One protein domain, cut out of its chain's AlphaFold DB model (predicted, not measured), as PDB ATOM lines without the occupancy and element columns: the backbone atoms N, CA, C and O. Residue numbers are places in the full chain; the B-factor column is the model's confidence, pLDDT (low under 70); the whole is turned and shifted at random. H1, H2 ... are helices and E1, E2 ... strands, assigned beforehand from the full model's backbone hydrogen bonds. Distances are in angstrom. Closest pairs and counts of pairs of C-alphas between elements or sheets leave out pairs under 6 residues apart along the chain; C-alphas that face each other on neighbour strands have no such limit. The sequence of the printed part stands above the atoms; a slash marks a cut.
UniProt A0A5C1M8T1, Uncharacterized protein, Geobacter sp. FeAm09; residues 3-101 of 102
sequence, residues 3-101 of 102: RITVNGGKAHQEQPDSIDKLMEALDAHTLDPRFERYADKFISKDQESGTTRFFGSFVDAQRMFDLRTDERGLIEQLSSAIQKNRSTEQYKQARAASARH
ATOM      1  N   ARG A   3       3.731 -21.817  32.511       60.28
ATOM      2  CA  ARG A   3       3.716 -22.648  31.300       60.28
ATOM      3  C   ARG A   3       4.768 -23.746  31.431       60.28
ATOM      4  O   ARG A   3       5.966 -23.504  31.278       60.28
ATOM      5  N   ILE A   4       4.311 -24.968  31.685       60.25
ATOM      6  CA  ILE A   4       5.171 -26.153  31.703       60.25
ATOM      7  C   ILE A   4       5.319 -26.650  30.265       60.25
ATOM      8  O   ILE A   4       4.321 -26.969  29.623       60.25
ATOM      9  N   THR A   5       6.545 -26.665  29.739       57.03
ATOM     10  CA  THR A   5       6.801 -27.110  28.357       57.03
ATOM     11  C   THR A   5       7.224 -28.578  28.338       57.03
ATOM     12  O   THR A   5       6.753 -29.331  27.492       57.03
ATOM     13  N   VAL A   6       8.040 -29.008  29.309       57.84
ATOM     14  CA  VAL A   6       8.383 -30.411  29.592       57.84
ATOM     15  C   VAL A   6       8.646 -30.539  31.094       57.84
ATOM     16  O   VAL A   6       9.407 -29.760  31.651       57.84
ATOM     17  N   ASN A   7       8.066 -31.524  31.770       53.47
ATOM     18  CA  ASN A   7       8.488 -31.879  33.123       53.47
ATOM     19  C   ASN A   7       8.607 -33.398  33.197       53.47
ATOM     20  O   ASN A   7       7.610 -34.075  33.394       53.47
ATOM     21  N   GLY A   8       9.788 -33.941  32.900       52.50
ATOM     22  CA  GLY A   8      10.146 -35.318  33.247       52.50
ATOM     23  C   GLY A   8       9.495 -36.482  32.480       52.50
ATOM     24  O   GLY A   8       9.882 -37.618  32.755       52.50
ATOM     25  N   GLY A   9       8.586 -36.255  31.527       37.97
ATOM     26  CA  GLY A   9       7.860 -37.312  30.800       37.97
ATOM     27  C   GLY A   9       8.256 -37.471  29.325       37.97
ATOM     28  O   GLY A   9       8.532 -36.490  28.631       37.97
ATOM     29  N   LYS A  10       8.275 -38.721  28.837       42.22
ATOM     30  CA  LYS A  10       8.485 -39.074  27.420       42.22
ATOM     31  C   LYS A  10       7.434 -38.391  26.532       42.22
ATOM     32  O   LYS A  10       6.262 -38.353  26.870       42.22
ATOM     33  N   ALA A  11       7.896 -37.891  25.386       38.84
ATOM     34  CA  ALA A  11       7.148 -37.462  24.201       38.84
ATOM     35  C   ALA A  11       5.601 -37.332  24.305       38.84
ATOM     36  O   ALA A  11       4.861 -38.305  24.260       38.84
ATOM     37  N   HIS A  12       5.138 -36.081  24.243       40.84
ATOM     38  CA  HIS A  12       3.961 -35.615  23.491       40.84
ATOM     39  C   HIS A  12       2.528 -36.063  23.859       40.84
ATOM     40  O   HIS A  12       1.614 -35.553  23.214       40.84
ATOM     41  N   GLN A  13       2.268 -36.925  24.854       40.78
ATOM     42  CA  GLN A  13       0.873 -37.315  25.182       40.78
ATOM     43  C   GLN A  13       0.525 -37.493  26.669       40.78
ATOM     44  O   GLN A  13      -0.652 -37.643  26.991       40.78
ATOM     45  N   GLU A  14       1.486 -37.416  27.585       41.09
ATOM     46  CA  GLU A  14       1.210 -37.470  29.025       41.09
ATOM     47  C   GLU A  14       1.309 -36.066  29.624       41.09
ATOM     48  O   GLU A  14       2.166 -35.272  29.225       41.09
ATOM     49  N   GLN A  15       0.390 -35.737  30.538       46.53
ATOM     50  CA  GLN A  15       0.404 -34.457  31.245       46.53
ATOM     51  C   GLN A  15       1.817 -34.218  31.793       46.53
ATOM     52  O   GLN A  15       2.391 -35.151  32.362       46.53
ATOM     53  N   PRO A  16       2.402 -33.017  31.610       54.69
ATOM     54  CA  PRO A  16       3.697 -32.722  32.204       54.69
ATOM     55  C   PRO A  16       3.627 -33.063  33.693       54.69
ATOM     56  O   PRO A  16       2.617 -32.758  34.333       54.69
ATOM     57  N   ASP A  17       4.661 -33.723  34.228       60.16
ATOM     58  CA  ASP A  17       4.683 -34.067  35.648       60.16
ATOM     59  C   ASP A  17       4.367 -32.819  36.490       60.16
ATOM     60  O   ASP A  17       4.651 -31.682  36.091       60.16
ATOM     61  N   SER A  18       3.738 -33.004  37.651       72.06
ATOM     62  CA  SER A  18       3.452 -31.880  38.543       72.06
ATOM     63  C   SER A  18       4.751 -31.219  39.010       72.06
ATOM     64  O   SER A  18       5.819 -31.838  39.038       72.06
ATOM     65  N   ILE A  19       4.667 -29.947  39.404       80.69
ATOM     66  CA  ILE A  19       5.781 -29.241  40.049       80.69
ATOM     67  C   ILE A  19       6.318 -30.043  41.242       80.69
ATOM     68  O   ILE A  19       7.531 -30.136  41.408       80.69
ATOM     69  N   ASP A  20       5.442 -30.698  42.003       80.56
ATOM     70  CA  ASP A  20       5.827 -31.529  43.147       80.56
ATOM     71  C   ASP A  20       6.789 -32.653  42.748       80.56
ATOM     72  O   ASP A  20       7.824 -32.834  43.382       80.56
ATOM     73  N   LYS A  21       6.536 -33.336  41.625       83.12
ATOM     74  CA  LYS A  21       7.444 -34.372  41.114       83.12
ATOM     75  C   LYS A  21       8.795 -33.816  40.666       83.12
ATOM     76  O   LYS A  21       9.802 -34.516  40.760       83.12
ATOM     77  N   LEU A  22       8.839 -32.580  40.158       85.56
ATOM     78  CA  LEU A  22      10.112 -31.919  39.852       85.56
ATOM     79  C   LEU A  22      10.882 -31.616  41.138       85.56
ATOM     80  O   LEU A  22      12.088 -31.839  41.193       85.56
ATOM     81  N   MET A  23      10.189 -31.142  42.173       87.06
ATOM     82  CA  MET A  23      10.785 -30.876  43.481       87.06
ATOM     83  C   MET A  23      11.317 -32.160  44.128       87.06
ATOM     84  O   MET A  23      12.453 -32.171  44.596       87.06
ATOM     85  N   GLU A  24      10.554 -33.254  44.078       87.62
ATOM     86  CA  GLU A  24      11.001 -34.583  44.513       87.62
ATOM     87  C   GLU A  24      12.247 -35.035  43.742       87.62
ATOM     88  O   GLU A  24      13.222 -35.489  44.338       87.62
ATOM     89  N   ALA A  25      12.262 -34.857  42.418       87.69
ATOM     90  CA  ALA A  25      13.415 -35.215  41.600       87.69
ATOM     91  C   ALA A  25      14.654 -34.359  41.918       87.69
ATOM     92  O   ALA A  25      15.762 -34.889  41.951       87.69
ATOM     93  N   LEU A  26      14.483 -33.060  42.188       89.38
ATOM     94  CA  LEU A  26      15.564 -32.155  42.597       89.38
ATOM     95  C   LEU A  26      16.149 -32.502  43.973       89.38
ATOM     96  O   LEU A  26      17.307 -32.169  44.229       89.38
ATOM     97  N   ASP A  27      15.383 -33.161  44.842       89.81
ATOM     98  CA  ASP A  27      15.865 -33.636  46.142       89.81
ATOM     99  C   ASP A  27      16.509 -35.030  46.049       89.81
ATOM    100  O   ASP A  27      17.519 -35.290  46.701       89.81
ATOM    101  N   ALA A  28      15.964 -35.912  45.204       89.12
ATOM    102  CA  ALA A  28      16.379 -37.312  45.110       89.12
ATOM    103  C   ALA A  28      17.505 -37.589  44.097       89.12
ATOM    104  O   ALA A  28      18.246 -38.560  44.259       89.12
ATOM    105  N   HIS A  29      17.636 -36.781  43.041       90.31
ATOM    106  CA  HIS A  29      18.553 -37.049  41.931       90.31
ATOM    107  C   HIS A  29      19.581 -35.938  41.735       90.31
ATOM    108  O   HIS A  29      19.294 -34.753  41.882       90.31
ATOM    109  N   THR A  30      20.792 -36.314  41.324       92.38
ATOM    110  CA  THR A  30      21.865 -35.349  41.053       92.38
ATOM    111  C   THR A  30      21.621 -34.643  39.721       92.38
ATOM    112  O   THR A  30      21.460 -35.306  38.693       92.38
ATOM    113  N   LEU A  31      21.618 -33.305  39.719       91.69
ATOM    114  CA  LEU A  31      21.549 -32.514  38.487       91.69
ATOM    115  C   LEU A  31      22.739 -32.815  37.575       91.69
ATOM    116  O   LEU A  31      23.870 -32.940  38.038       91.69
ATOM    117  N   ASP A  32      22.486 -32.875  36.271       89.94
ATOM    118  CA  ASP A  32      23.510 -33.113  35.263       89.94
ATOM    119  C   ASP A  32      24.325 -31.837  34.982       89.94
ATOM    120  O   ASP A  32      23.827 -30.914  34.326       89.94
ATOM    121  N   PRO A  33      25.603 -31.771  35.401       89.00
ATOM    122  CA  PRO A  33      26.423 -30.570  35.265       89.00
ATOM    123  C   PRO A  33      26.734 -30.202  33.810       89.00
ATOM    124  O   PRO A  33      27.158 -29.076  33.545       89.00
ATOM    125  N   ARG A  34      26.500 -31.099  32.839       85.12
ATOM    126  CA  ARG A  34      26.620 -30.776  31.406       85.12
ATOM    127  C   ARG A  34      25.676 -29.643  31.001       85.12
ATOM    128  O   ARG A  34      26.005 -28.881  30.095       85.12
ATOM    129  N   PHE A  35      24.559 -29.486  31.711       81.81
ATOM    130  CA  PHE A  35      23.603 -28.405  31.492       81.81
ATOM    131  C   PHE A  35      24.075 -27.044  32.018       81.81
ATOM    132  O   PHE A  35      23.504 -26.032  31.625       81.81
ATOM    133  N   GLU A  36      25.177 -26.964  32.780       78.62
ATOM    134  CA  GLU A  36      25.819 -25.673  33.091       78.62
ATOM    135  C   GLU A  36      26.367 -24.962  31.841       78.62
ATOM    136  O   GLU A  36      26.653 -23.766  31.894       78.62
ATOM    137  N   ARG A  37      26.536 -25.695  30.732       72.81
ATOM    138  CA  ARG A  37      27.091 -25.198  29.464       72.81
ATOM    139  C   ARG A  37      26.036 -24.603  28.538       72.81
ATOM    140  O   ARG A  37      26.380 -23.839  27.640       72.81
ATOM    141  N   TYR A  38      24.772 -24.967  28.739       64.75
ATOM    142  CA  TYR A  38      23.642 -24.387  28.026       64.75
ATOM    143  C   TYR A  38      23.105 -23.202  28.842       64.75
ATOM    144  O   TYR A  38      23.254 -23.177  30.062       64.75
ATOM    145  N   ALA A  39      22.572 -22.192  28.146       50.41
ATOM    146  CA  ALA A  39      22.287 -20.853  28.672       50.41
ATOM    147  C   ALA A  39      21.777 -20.833  30.134       50.41
ATOM    148  O   ALA A  39      20.794 -21.485  30.485       50.41
ATOM    149  N   ASP A  40      22.496 -20.067  30.959       61.62
ATOM    150  CA  ASP A  40      22.222 -19.692  32.352       61.62
ATOM    151  C   ASP A  40      22.137 -20.788  33.428       61.62
ATOM    152  O   ASP A  40      21.430 -20.627  34.418       61.62
ATOM    153  N   LYS A  41      22.933 -21.866  33.338       74.69
ATOM    154  CA  LYS A  41      23.192 -22.770  34.488       74.69
ATOM    155  C   LYS A  41      21.904 -23.193  35.206       74.69
ATOM    156  O   LYS A  41      21.741 -22.947  36.404       74.69
ATOM    157  N   PHE A  42      21.008 -23.821  34.456       85.19
ATOM    158  CA  PHE A  42      19.685 -24.284  34.881       85.19
ATOM    159  C   PHE A  42      18.585 -23.223  35.028       85.19
ATOM    160  O   PHE A  42      17.418 -23.608  34.990       85.19
ATOM    161  N   ILE A  43      18.902 -21.929  35.176       89.19
ATOM    162  CA  ILE A  43      17.916 -20.868  35.452       89.19
ATOM    163  C   ILE A  43      18.194 -19.644  34.572       89.19
ATOM    164  O   ILE A  43      19.115 -18.884  34.846       89.19
ATOM    165  N   SER A  44      17.355 -19.397  33.566       88.50
ATOM    166  CA  SER A  44      17.438 -18.211  32.693       88.50
ATOM    167  C   SER A  44      16.261 -17.270  32.931       88.50
ATOM    168  O   SER A  44      15.144 -17.714  33.194       88.50
ATOM    169  N   LYS A  45      16.490 -15.959  32.825       86.56
ATOM    170  CA  LYS A  45      15.405 -14.967  32.802       86.56
ATOM    171  C   LYS A  45      15.088 -14.600  31.362       86.56
ATOM    172  O   LYS A  45      15.962 -14.149  30.629       86.56
ATOM    173  N   ASP A  46      13.832 -14.752  30.984       83.19
ATOM    174  CA  ASP A  46      13.312 -14.305  29.703       83.19
ATOM    175  C   ASP A  46      12.918 -12.825  29.839       83.19
ATOM    176  O   ASP A  46      11.971 -12.476  30.545       83.19
ATOM    177  N   GLN A  47      13.708 -11.937  29.228       79.12
ATOM    178  CA  GLN A  47      13.523 -10.485  29.344       79.12
ATOM    179  C   GLN A  47      12.288  -9.977  28.591       79.12
ATOM    180  O   GLN A  47      11.735  -8.950  28.976       79.12
ATOM    181  N   GLU A  48      11.851 -10.684  27.548       79.44
ATOM    182  CA  GLU A  48      10.707 -10.284  26.725       79.44
ATOM    183  C   GLU A  48       9.382 -10.627  27.409       79.44
ATOM    184  O   GLU A  48       8.451  -9.826  27.412       79.44
ATOM    185  N   SER A  49       9.300 -11.807  28.025       80.25
ATOM    186  CA  SER A  49       8.096 -12.264  28.730       80.25
ATOM    187  C   SER A  49       8.092 -11.948  30.228       80.25
ATOM    188  O   SER A  49       7.053 -12.077  30.872       80.25
ATOM    189  N   GLY A  50       9.242 -11.591  30.806       82.88
ATOM    190  CA  GLY A  50       9.416 -11.435  32.254       82.88
ATOM    191  C   GLY A  50       9.385 -12.758  33.034       82.88
ATOM    192  O   GLY A  50       9.406 -12.741  34.265       82.88
ATOM    193  N   THR A  51       9.335 -13.904  32.347       86.31
ATOM    194  CA  THR A  51       9.287 -15.226  32.985       86.31
ATOM    195  C   THR A  51      10.685 -15.739  33.326       86.31
ATOM    196  O   THR A  51      11.688 -15.378  32.713       86.31
ATOM    197  N   THR A  52      10.772 -16.608  34.328       89.62
ATOM    198  CA  THR A  52      11.983 -17.379  34.623       89.62
ATOM    199  C   THR A  52      11.828 -18.777  34.050       89.62
ATOM    200  O   THR A  52      10.832 -19.457  34.308       89.62
ATOM    201  N   ARG A  53      12.817 -19.206  33.268       88.12
ATOM    202  CA  ARG A  53      12.910 -20.543  32.699       88.12
ATOM    203  C   ARG A  53      13.851 -21.412  33.530       88.12
ATOM    204  O   ARG A  53      14.992 -21.034  33.778       88.12
ATOM    205  N   PHE A  54      13.388 -22.606  33.867       88.75
ATOM    206  CA  PHE A  54      14.154 -23.667  34.506       88.75
ATOM    207  C   PHE A  54      14.377 -24.791  33.501       88.75
ATOM    208  O   PHE A  54      13.405 -25.342  32.986       88.75
ATOM    209  N   PHE A  55      15.635 -25.120  33.207       87.25
ATOM    210  CA  PHE A  55      15.983 -26.101  32.178       87.25
ATOM    211  C   PHE A  55      17.140 -27.004  32.603       87.25
ATOM    212  O   PHE A  55      18.213 -26.516  32.952       87.25
ATOM    213  N   GLY A  56      16.964 -28.320  32.537       88.56
ATOM    214  CA  GLY A  56      18.005 -29.249  32.963       88.56
ATOM    215  C   GLY A  56      17.641 -30.717  32.811       88.56
ATOM    216  O   GLY A  56      16.575 -31.068  32.316       88.56
ATOM    217  N   SER A  57      18.551 -31.573  33.263       89.50
ATOM    218  CA  SER A  57      18.369 -33.020  33.385       89.50
ATOM    219  C   SER A  57      19.084 -33.515  34.640       89.50
ATOM    220  O   SER A  57      19.822 -32.765  35.284       89.50
ATOM    221  N   PHE A  58      18.899 -34.791  34.955       89.25
ATOM    222  CA  PHE A  58      19.593 -35.494  36.027       89.25
ATOM    223  C   PHE A  58      20.625 -36.478  35.459       89.25
ATOM    224  O   PHE A  58      20.484 -36.937  34.325       89.25
ATOM    225  N   VAL A  59      21.668 -36.792  36.234       86.06
ATOM    226  CA  VAL A  59      22.722 -37.747  35.838       86.06
ATOM    227  C   VAL A  59      22.158 -39.164  35.739       86.06
ATOM    228  O   VAL A  59      22.389 -39.860  34.752       86.06
ATOM    229  N   ASP A  60      21.372 -39.555  36.742       79.69
ATOM    230  CA  ASP A  60      20.900 -40.934  36.921       79.69
ATOM    231  C   ASP A  60      19.505 -41.177  36.326       79.69
ATOM    232  O   ASP A  60      19.009 -42.303  36.310       79.69
ATOM    233  N   ALA A  61      18.858 -40.125  35.818       70.31
ATOM    234  CA  ALA A  61      17.555 -40.209  35.179       70.31
ATOM    235  C   ALA A  61      17.589 -39.492  33.827       70.31
ATOM    236  O   ALA A  61      17.889 -38.303  33.752       70.31
ATOM    237  N   GLN A  62      17.203 -40.194  32.755       67.06
ATOM    238  CA  GLN A  62      16.963 -39.605  31.428       67.06
ATOM    239  C   GLN A  62      15.663 -38.781  31.415       67.06
ATOM    240  O   GLN A  62      14.744 -39.036  30.637       67.06
ATOM    241  N   ARG A  63      15.553 -37.819  32.330       75.38
ATOM    242  CA  ARG A  63      14.383 -36.967  32.523       75.38
ATOM    243  C   ARG A  63      14.840 -35.522  32.437       75.38
ATOM    244  O   ARG A  63      15.493 -35.014  33.343       75.38
ATOM    245  N   MET A  64      14.496 -34.887  31.321       79.06
ATOM    246  CA  MET A  64      14.708 -33.460  31.115       79.06
ATOM    247  C   MET A  64      13.512 -32.679  31.670       79.06
ATOM    248  O   MET A  64      12.368 -33.130  31.573       79.06
ATOM    249  N   PHE A  65      13.766 -31.498  32.221       84.44
ATOM    250  CA  PHE A  65      12.744 -30.533  32.609       84.44
ATOM    251  C   PHE A  65      12.965 -29.203  31.879       84.44
ATOM    252  O   PHE A  65      14.101 -28.784  31.662       84.44
ATOM    253  N   ASP A  66      11.866 -28.568  31.480       85.31
ATOM    254  CA  ASP A  66      11.768 -27.252  30.852       85.31
ATOM    255  C   ASP A  66      10.462 -26.571  31.291       85.31
ATOM    256  O   ASP A  66       9.362 -26.852  30.793       85.31
ATOM    257  N   LEU A  67      10.589 -25.668  32.251       84.75
ATOM    258  CA  LEU A  67       9.483 -24.953  32.875       84.75
ATOM    259  C   LEU A  67       9.692 -23.452  32.720       84.75
ATOM    260  O   LEU A  67      10.797 -22.968  32.939       84.75
ATOM    261  N   ARG A  68       8.627 -22.698  32.427       86.88
ATOM    262  CA  ARG A  68       8.627 -21.232  32.502       86.88
ATOM    263  C   ARG A  68       7.543 -20.753  33.453       86.88
ATOM    264  O   ARG A  68       6.393 -21.181  33.353       86.88
ATOM    265  N   THR A  69       7.898 -19.859  34.362       86.44
ATOM    266  CA  THR A  69       6.950 -19.272  35.311       86.44
ATOM    267  C   THR A  69       7.330 -17.839  35.665       86.44
ATOM    268  O   THR A  69       8.505 -17.480  35.692       86.44
ATOM    269  N   ASP A  70       6.326 -17.006  35.896       86.38
ATOM    270  CA  ASP A  70       6.413 -15.663  36.479       86.38
ATOM    271  C   ASP A  70       5.982 -15.659  37.960       86.38
ATOM    272  O   ASP A  70       6.027 -14.623  38.627       86.38
ATOM    273  N   GLU A  71       5.575 -16.812  38.501       89.31
ATOM    274  CA  GLU A  71       5.114 -16.929  39.878       89.31
ATOM    275  C   GLU A  71       6.297 -16.864  40.836       89.31
ATOM    276  O   GLU A  71       7.070 -17.810  40.986       89.31
ATOM    277  N   ARG A  72       6.418 -15.735  41.532       88.38
ATOM    278  CA  ARG A  72       7.539 -15.456  42.432       88.38
ATOM    279  C   ARG A  72       7.799 -16.563  43.458       88.38
ATOM    280  O   ARG A  72       8.950 -16.944  43.637       88.38
ATOM    281  N   GLY A  73       6.752 -17.095  44.092       88.62
ATOM    282  CA  GLY A  73       6.897 -18.167  45.083       88.62
ATOM    283  C   GLY A  73       7.488 -19.444  44.481       88.62
ATOM    284  O   GLY A  73       8.393 -20.041  45.060       88.62
ATOM    285  N   LEU A  74       7.045 -19.817  43.279       88.12
ATOM    286  CA  LEU A  74       7.558 -20.981  42.564       88.12
ATOM    287  C   LEU A  74       9.002 -20.767  42.087       88.12
ATOM    288  O   LEU A  74       9.836 -21.667  42.195       88.12
ATOM    289  N   ILE A  75       9.319 -19.557  41.617       90.56
ATOM    290  CA  ILE A  75      10.683 -19.172  41.235       90.56
ATOM    291  C   ILE A  75      11.632 -19.316  42.427       90.56
ATOM    292  O   ILE A  75      12.705 -19.905  42.283       90.56
ATOM    293  N   GLU A  76      11.253 -18.794  43.593       91.12
ATOM    294  CA  GLU A  76      12.059 -18.860  44.816       91.12
ATOM    295  C   GLU A  76      12.274 -20.316  45.263       91.12
ATOM    296  O   GLU A  76      13.410 -20.713  45.537       91.12
ATOM    297  N   GLN A  77      11.220 -21.139  45.247       91.19
ATOM    298  CA  GLN A  77      11.293 -22.559  45.611       91.19
ATOM    299  C   GLN A  77      12.215 -23.363  44.686       91.19
ATOM    300  O   GLN A  77      13.132 -24.035  45.163       91.19
ATOM    301  N   LEU A  78      12.025 -23.264  43.368       90.50
ATOM    302  CA  LEU A  78      12.828 -24.007  42.391       90.50
ATOM    303  C   LEU A  78      14.283 -23.543  42.372       90.50
ATOM    304  O   LEU A  78      15.197 -24.366  42.297       90.50
ATOM    305  N   SER A  79      14.515 -22.234  42.491       92.00
ATOM    306  CA  SER A  79      15.873 -21.688  42.575       92.00
ATOM    307  C   SER A  79      16.601 -22.217  43.809       92.00
ATOM    308  O   SER A  79      17.759 -22.627  43.711       92.00
ATOM    309  N   SER A  80      15.912 -22.267  44.954       93.31
ATOM    310  CA  SER A  80      16.455 -22.824  46.193       93.31
ATOM    311  C   SER A  80      16.756 -24.319  46.064       93.31
ATOM    312  O   SER A  80      17.853 -24.750  46.422       93.31
ATOM    313  N   ALA A  81      15.844 -25.105  45.485       92.75
ATOM    314  CA  ALA A  81      16.033 -26.541  45.279       92.75
ATOM    315  C   ALA A  81      17.223 -26.843  44.354       92.75
ATOM    316  O   ALA A  81      18.077 -27.665  44.687       92.75
ATOM    317  N   ILE A  82      17.348 -26.121  43.237       91.62
ATOM    318  CA  ILE A  82      18.501 -26.235  42.335       91.62
ATOM    319  C   ILE A  82      19.792 -25.847  43.062       91.62
ATOM    320  O   ILE A  82      20.798 -26.545  42.948       91.62
ATOM    321  N   GLN A  83      19.790 -24.759  43.835       92.19
ATOM    322  CA  GLN A  83      20.970 -24.343  44.590       92.19
ATOM    323  C   GLN A  83      21.371 -25.372  45.656       92.19
ATOM    324  O   GLN A  83      22.563 -25.652  45.802       92.19
ATOM    325  N   LYS A  84      20.397 -25.959  46.361       94.12
ATOM    326  CA  LYS A  84      20.604 -27.046  47.327       94.12
ATOM    327  C   LYS A  84      21.204 -28.270  46.642       94.12
ATOM    328  O   LYS A  84      22.208 -28.789  47.114       94.12
ATOM    329  N   ASN A  85      20.657 -28.696  45.505       94.06
ATOM    330  CA  ASN A  85      21.203 -29.824  44.751       94.06
ATOM    331  C   ASN A  85      22.663 -29.564  44.344       94.06
ATOM    332  O   ASN A  85      23.541 -30.393  44.574       94.06
ATOM    333  N   ARG A  86      22.952 -28.355  43.846       90.94
ATOM    334  CA  ARG A  86      24.298 -27.945  43.423       90.94
ATOM    335  C   ARG A  86      25.312 -27.828  44.562       90.94
ATOM    336  O   ARG A  86      26.515 -27.845  44.299       90.94
ATOM    337  N   SER A  87      24.863 -27.681  45.809       92.44
ATOM    338  CA  SER A  87      25.750 -27.625  46.975       92.44
ATOM    339  C   SER A  87      26.097 -29.005  47.542       92.44
ATOM    340  O   SER A  87      27.039 -29.095  48.336       92.44
ATOM    341  N   THR A  88      25.407 -30.067  47.105       93.44
ATOM    342  CA  THR A  88      25.693 -31.453  47.505       93.44
ATOM    343  C   THR A  88      27.069 -31.925  47.028       93.44
ATOM    344  O   THR A  88      27.587 -31.483  45.998       93.44
ATOM    345  N   GLU A  89      27.671 -32.860  47.765       93.81
ATOM    346  CA  GLU A  89      28.942 -33.473  47.361       93.81
ATOM    347  C   GLU A  89      28.791 -34.307  46.085       93.81
ATOM    348  O   GLU A  89      29.676 -34.283  45.228       93.81
ATOM    349  N   GLN A  90      27.644 -34.967  45.902       92.38
ATOM    350  CA  GLN A  90      27.322 -35.736  44.700       92.38
ATOM    351  C   GLN A  90      27.377 -34.854  43.449       92.38
ATOM    352  O   GLN A  90      28.052 -35.199  42.476       92.38
ATOM    353  N   TYR A  91      26.757 -33.670  43.490       91.69
ATOM    354  CA  TYR A  91      26.817 -32.729  42.375       91.69
ATOM    355  C   TYR A  91      28.240 -32.226  42.112       91.69
ATOM    356  O   TYR A  91      28.681 -32.175  40.963       91.69
ATOM    357  N   LYS A  92      29.001 -31.883  43.162       91.56
ATOM    358  CA  LYS A  92      30.400 -31.436  43.015       91.56
ATOM    359  C   LYS A  92      31.269 -32.509  42.358       91.56
ATOM    360  O   LYS A  92      32.069 -32.185  41.475       91.56
ATOM    361  N   GLN A  93      31.093 -33.772  42.744       92.00
ATOM    362  CA  GLN A  93      31.794 -34.910  42.148       92.00
ATOM    363  C   GLN A  93      31.388 -35.118  40.687       92.00
ATOM    364  O   GLN A  93      32.266 -35.198  39.825       92.00
ATOM    365  N   ALA A  94      30.085 -35.121  40.389       89.44
ATOM    366  CA  ALA A  94      29.577 -35.218  39.020       89.44
ATOM    367  C   ALA A  94      30.135 -34.090  38.136       89.44
ATOM    368  O   ALA A  94      30.564 -34.321  37.002       89.44
ATOM    369  N   ARG A  95      30.209 -32.866  38.672       89.12
ATOM    370  CA  ARG A  95      30.744 -31.695  37.969       89.12
ATOM    371  C   ARG A  95      32.230 -31.859  37.671       89.12
ATOM    372  O   ARG A  95      32.635 -31.656  36.527       89.12
ATOM    373  N   ALA A  96      33.023 -32.281  38.655       87.81
ATOM    374  CA  ALA A  96      34.449 -32.547  38.476       87.81
ATOM    375  C   ALA A  96      34.713 -33.674  37.461       87.81
ATOM    376  O   ALA A  96      35.616 -33.549  36.637       87.81
ATOM    377  N   ALA A  97      33.907 -34.741  37.475       85.19
ATOM    378  CA  ALA A  97      33.987 -35.814  36.486       85.19
ATOM    379  C   ALA A  97      33.671 -35.298  35.073       85.19
ATOM    380  O   ALA A  97      34.448 -35.523  34.149       85.19
ATOM    381  N   SER A  98      32.599 -34.514  34.910       79.06
ATOM    382  CA  SER A  98      32.192 -33.955  33.610       79.06
ATOM    383  C   SER A  98      33.213 -32.983  32.993       79.06
ATOM    384  O   SER A  98      33.248 -32.815  31.775       79.06
ATOM    385  N   ALA A  99      34.047 -32.346  33.822       71.94
ATOM    386  CA  ALA A  99      35.091 -31.423  33.384       71.94
ATOM    387  C   ALA A  99      36.364 -32.134  32.892       71.94
ATOM    388  O   ALA A  99      37.123 -31.541  32.139       71.94
ATOM    389  N   ARG A 100      36.601 -33.390  33.299       62.72
ATOM    390  CA  ARG A 100      37.796 -34.168  32.915       62.72
ATOM    391  C   ARG A 100      37.694 -34.830  31.538       62.72
ATOM    392  O   ARG A 100      38.695 -35.314  31.030       62.72
ATOM    393  N   HIS A 101      36.495 -34.877  30.964       55.25
ATOM    394  CA  HIS A 101      36.216 -35.475  29.654       55.25
ATOM    395  C   HIS A 101      36.077 -34.422  28.536       55.25
ATOM    396  O   HIS A 101      35.400 -34.670  27.539       55.25
TER     397      HIS A 101
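Overview. This is residues 3 to 101 of the 102 residues of an uncharacterized protein of Geobacter sp. FeAm09 (UniProt A0A5C1M8T1). A four-stranded antiparallel sheet has two helices, H1 and H3, side by side over one face, while its other face is bare of helices. At the far end of H3 the chain turns a corner into H4, which runs past the end of the sheet and packs on the short helix H2. The printed part has 99 residues, with four named helices and four named strands in the order E1 H1 H2 E2 E3 E4 H3 H4; the sheet's order is E1 E4 E3 E2 and the class is mixed, helices and strands. The whole is compact, with a radius of gyration of the C-alphas of 13.2 A and spans of 36 by 30 by 21 A.

Along the chain. E1 is residues 3 to 7, 10.6 A long, from C-alpha 3 at (3.716, -22.648, 31.300). H1 is residues 19 to 28, 14.3 A, and H2 is residues 33 to 37, 7.9 A. E2 is residues 43 to 45, 6.9 A. E3, residues 52 to 57, spans 16.9 A, and E4, residues 64 to 69, spans 16.7 A. H3, residues 72 to 87, spans 22.4 A, from C-alpha 72 at (7.539, -15.456, 42.432). H4, residues 89 to 100, spans 17.0 A and ends at C-alpha 100, (37.796, -34.168, 32.915).

Arrangement. In the sheet, E1 and E4 are antiparallel at 166 degrees, with N 66 and O 6 2.7 A apart, within hydrogen-bond range. E2, E3 and E4 form a meander, each strand the antiparallel neighbour of the one before, and two hairpins: N 53 and O 44 are 2.8 A apart, and N 54 and O 67 are 2.8 A apart. H1 and H3 are on the same face, two layers with the sheet; H3 has a height over the sheet of 9.8 A and runs slantwise to the strands, at 34 degrees to E3 on the local plane. H1 and H3 touch, H3 with residues 78 to 85 alone, at a shallow tilt of 15 degrees, the same way; their closest C-alphas, Leu 26 and Ala 81, are 6.2 A apart. H2 only grazes the sheet with residues 33 to 36. H2 and H4 touch, closest at the C-alphas of Pro 33 and Arg 95, 5.2 A. H4 is not on the sheet. H1, H3 and H4 have every O i to N i+4 pair within hydrogen-bond range; H2 has 0 of 1, but 2 of 2 O i to N i+3 pairs.

Size, cuts and confidence. The C-alphas farthest apart, those of Gln 13 and Arg 100, are 37.9 A apart. The printed part has no cut; the link from E1 to H1, 11 residues, is long. Mean pLDDT of the printed part is 79.4, with residues 3 to 17, 38 to 40, 62 and 100 to 101 under 70.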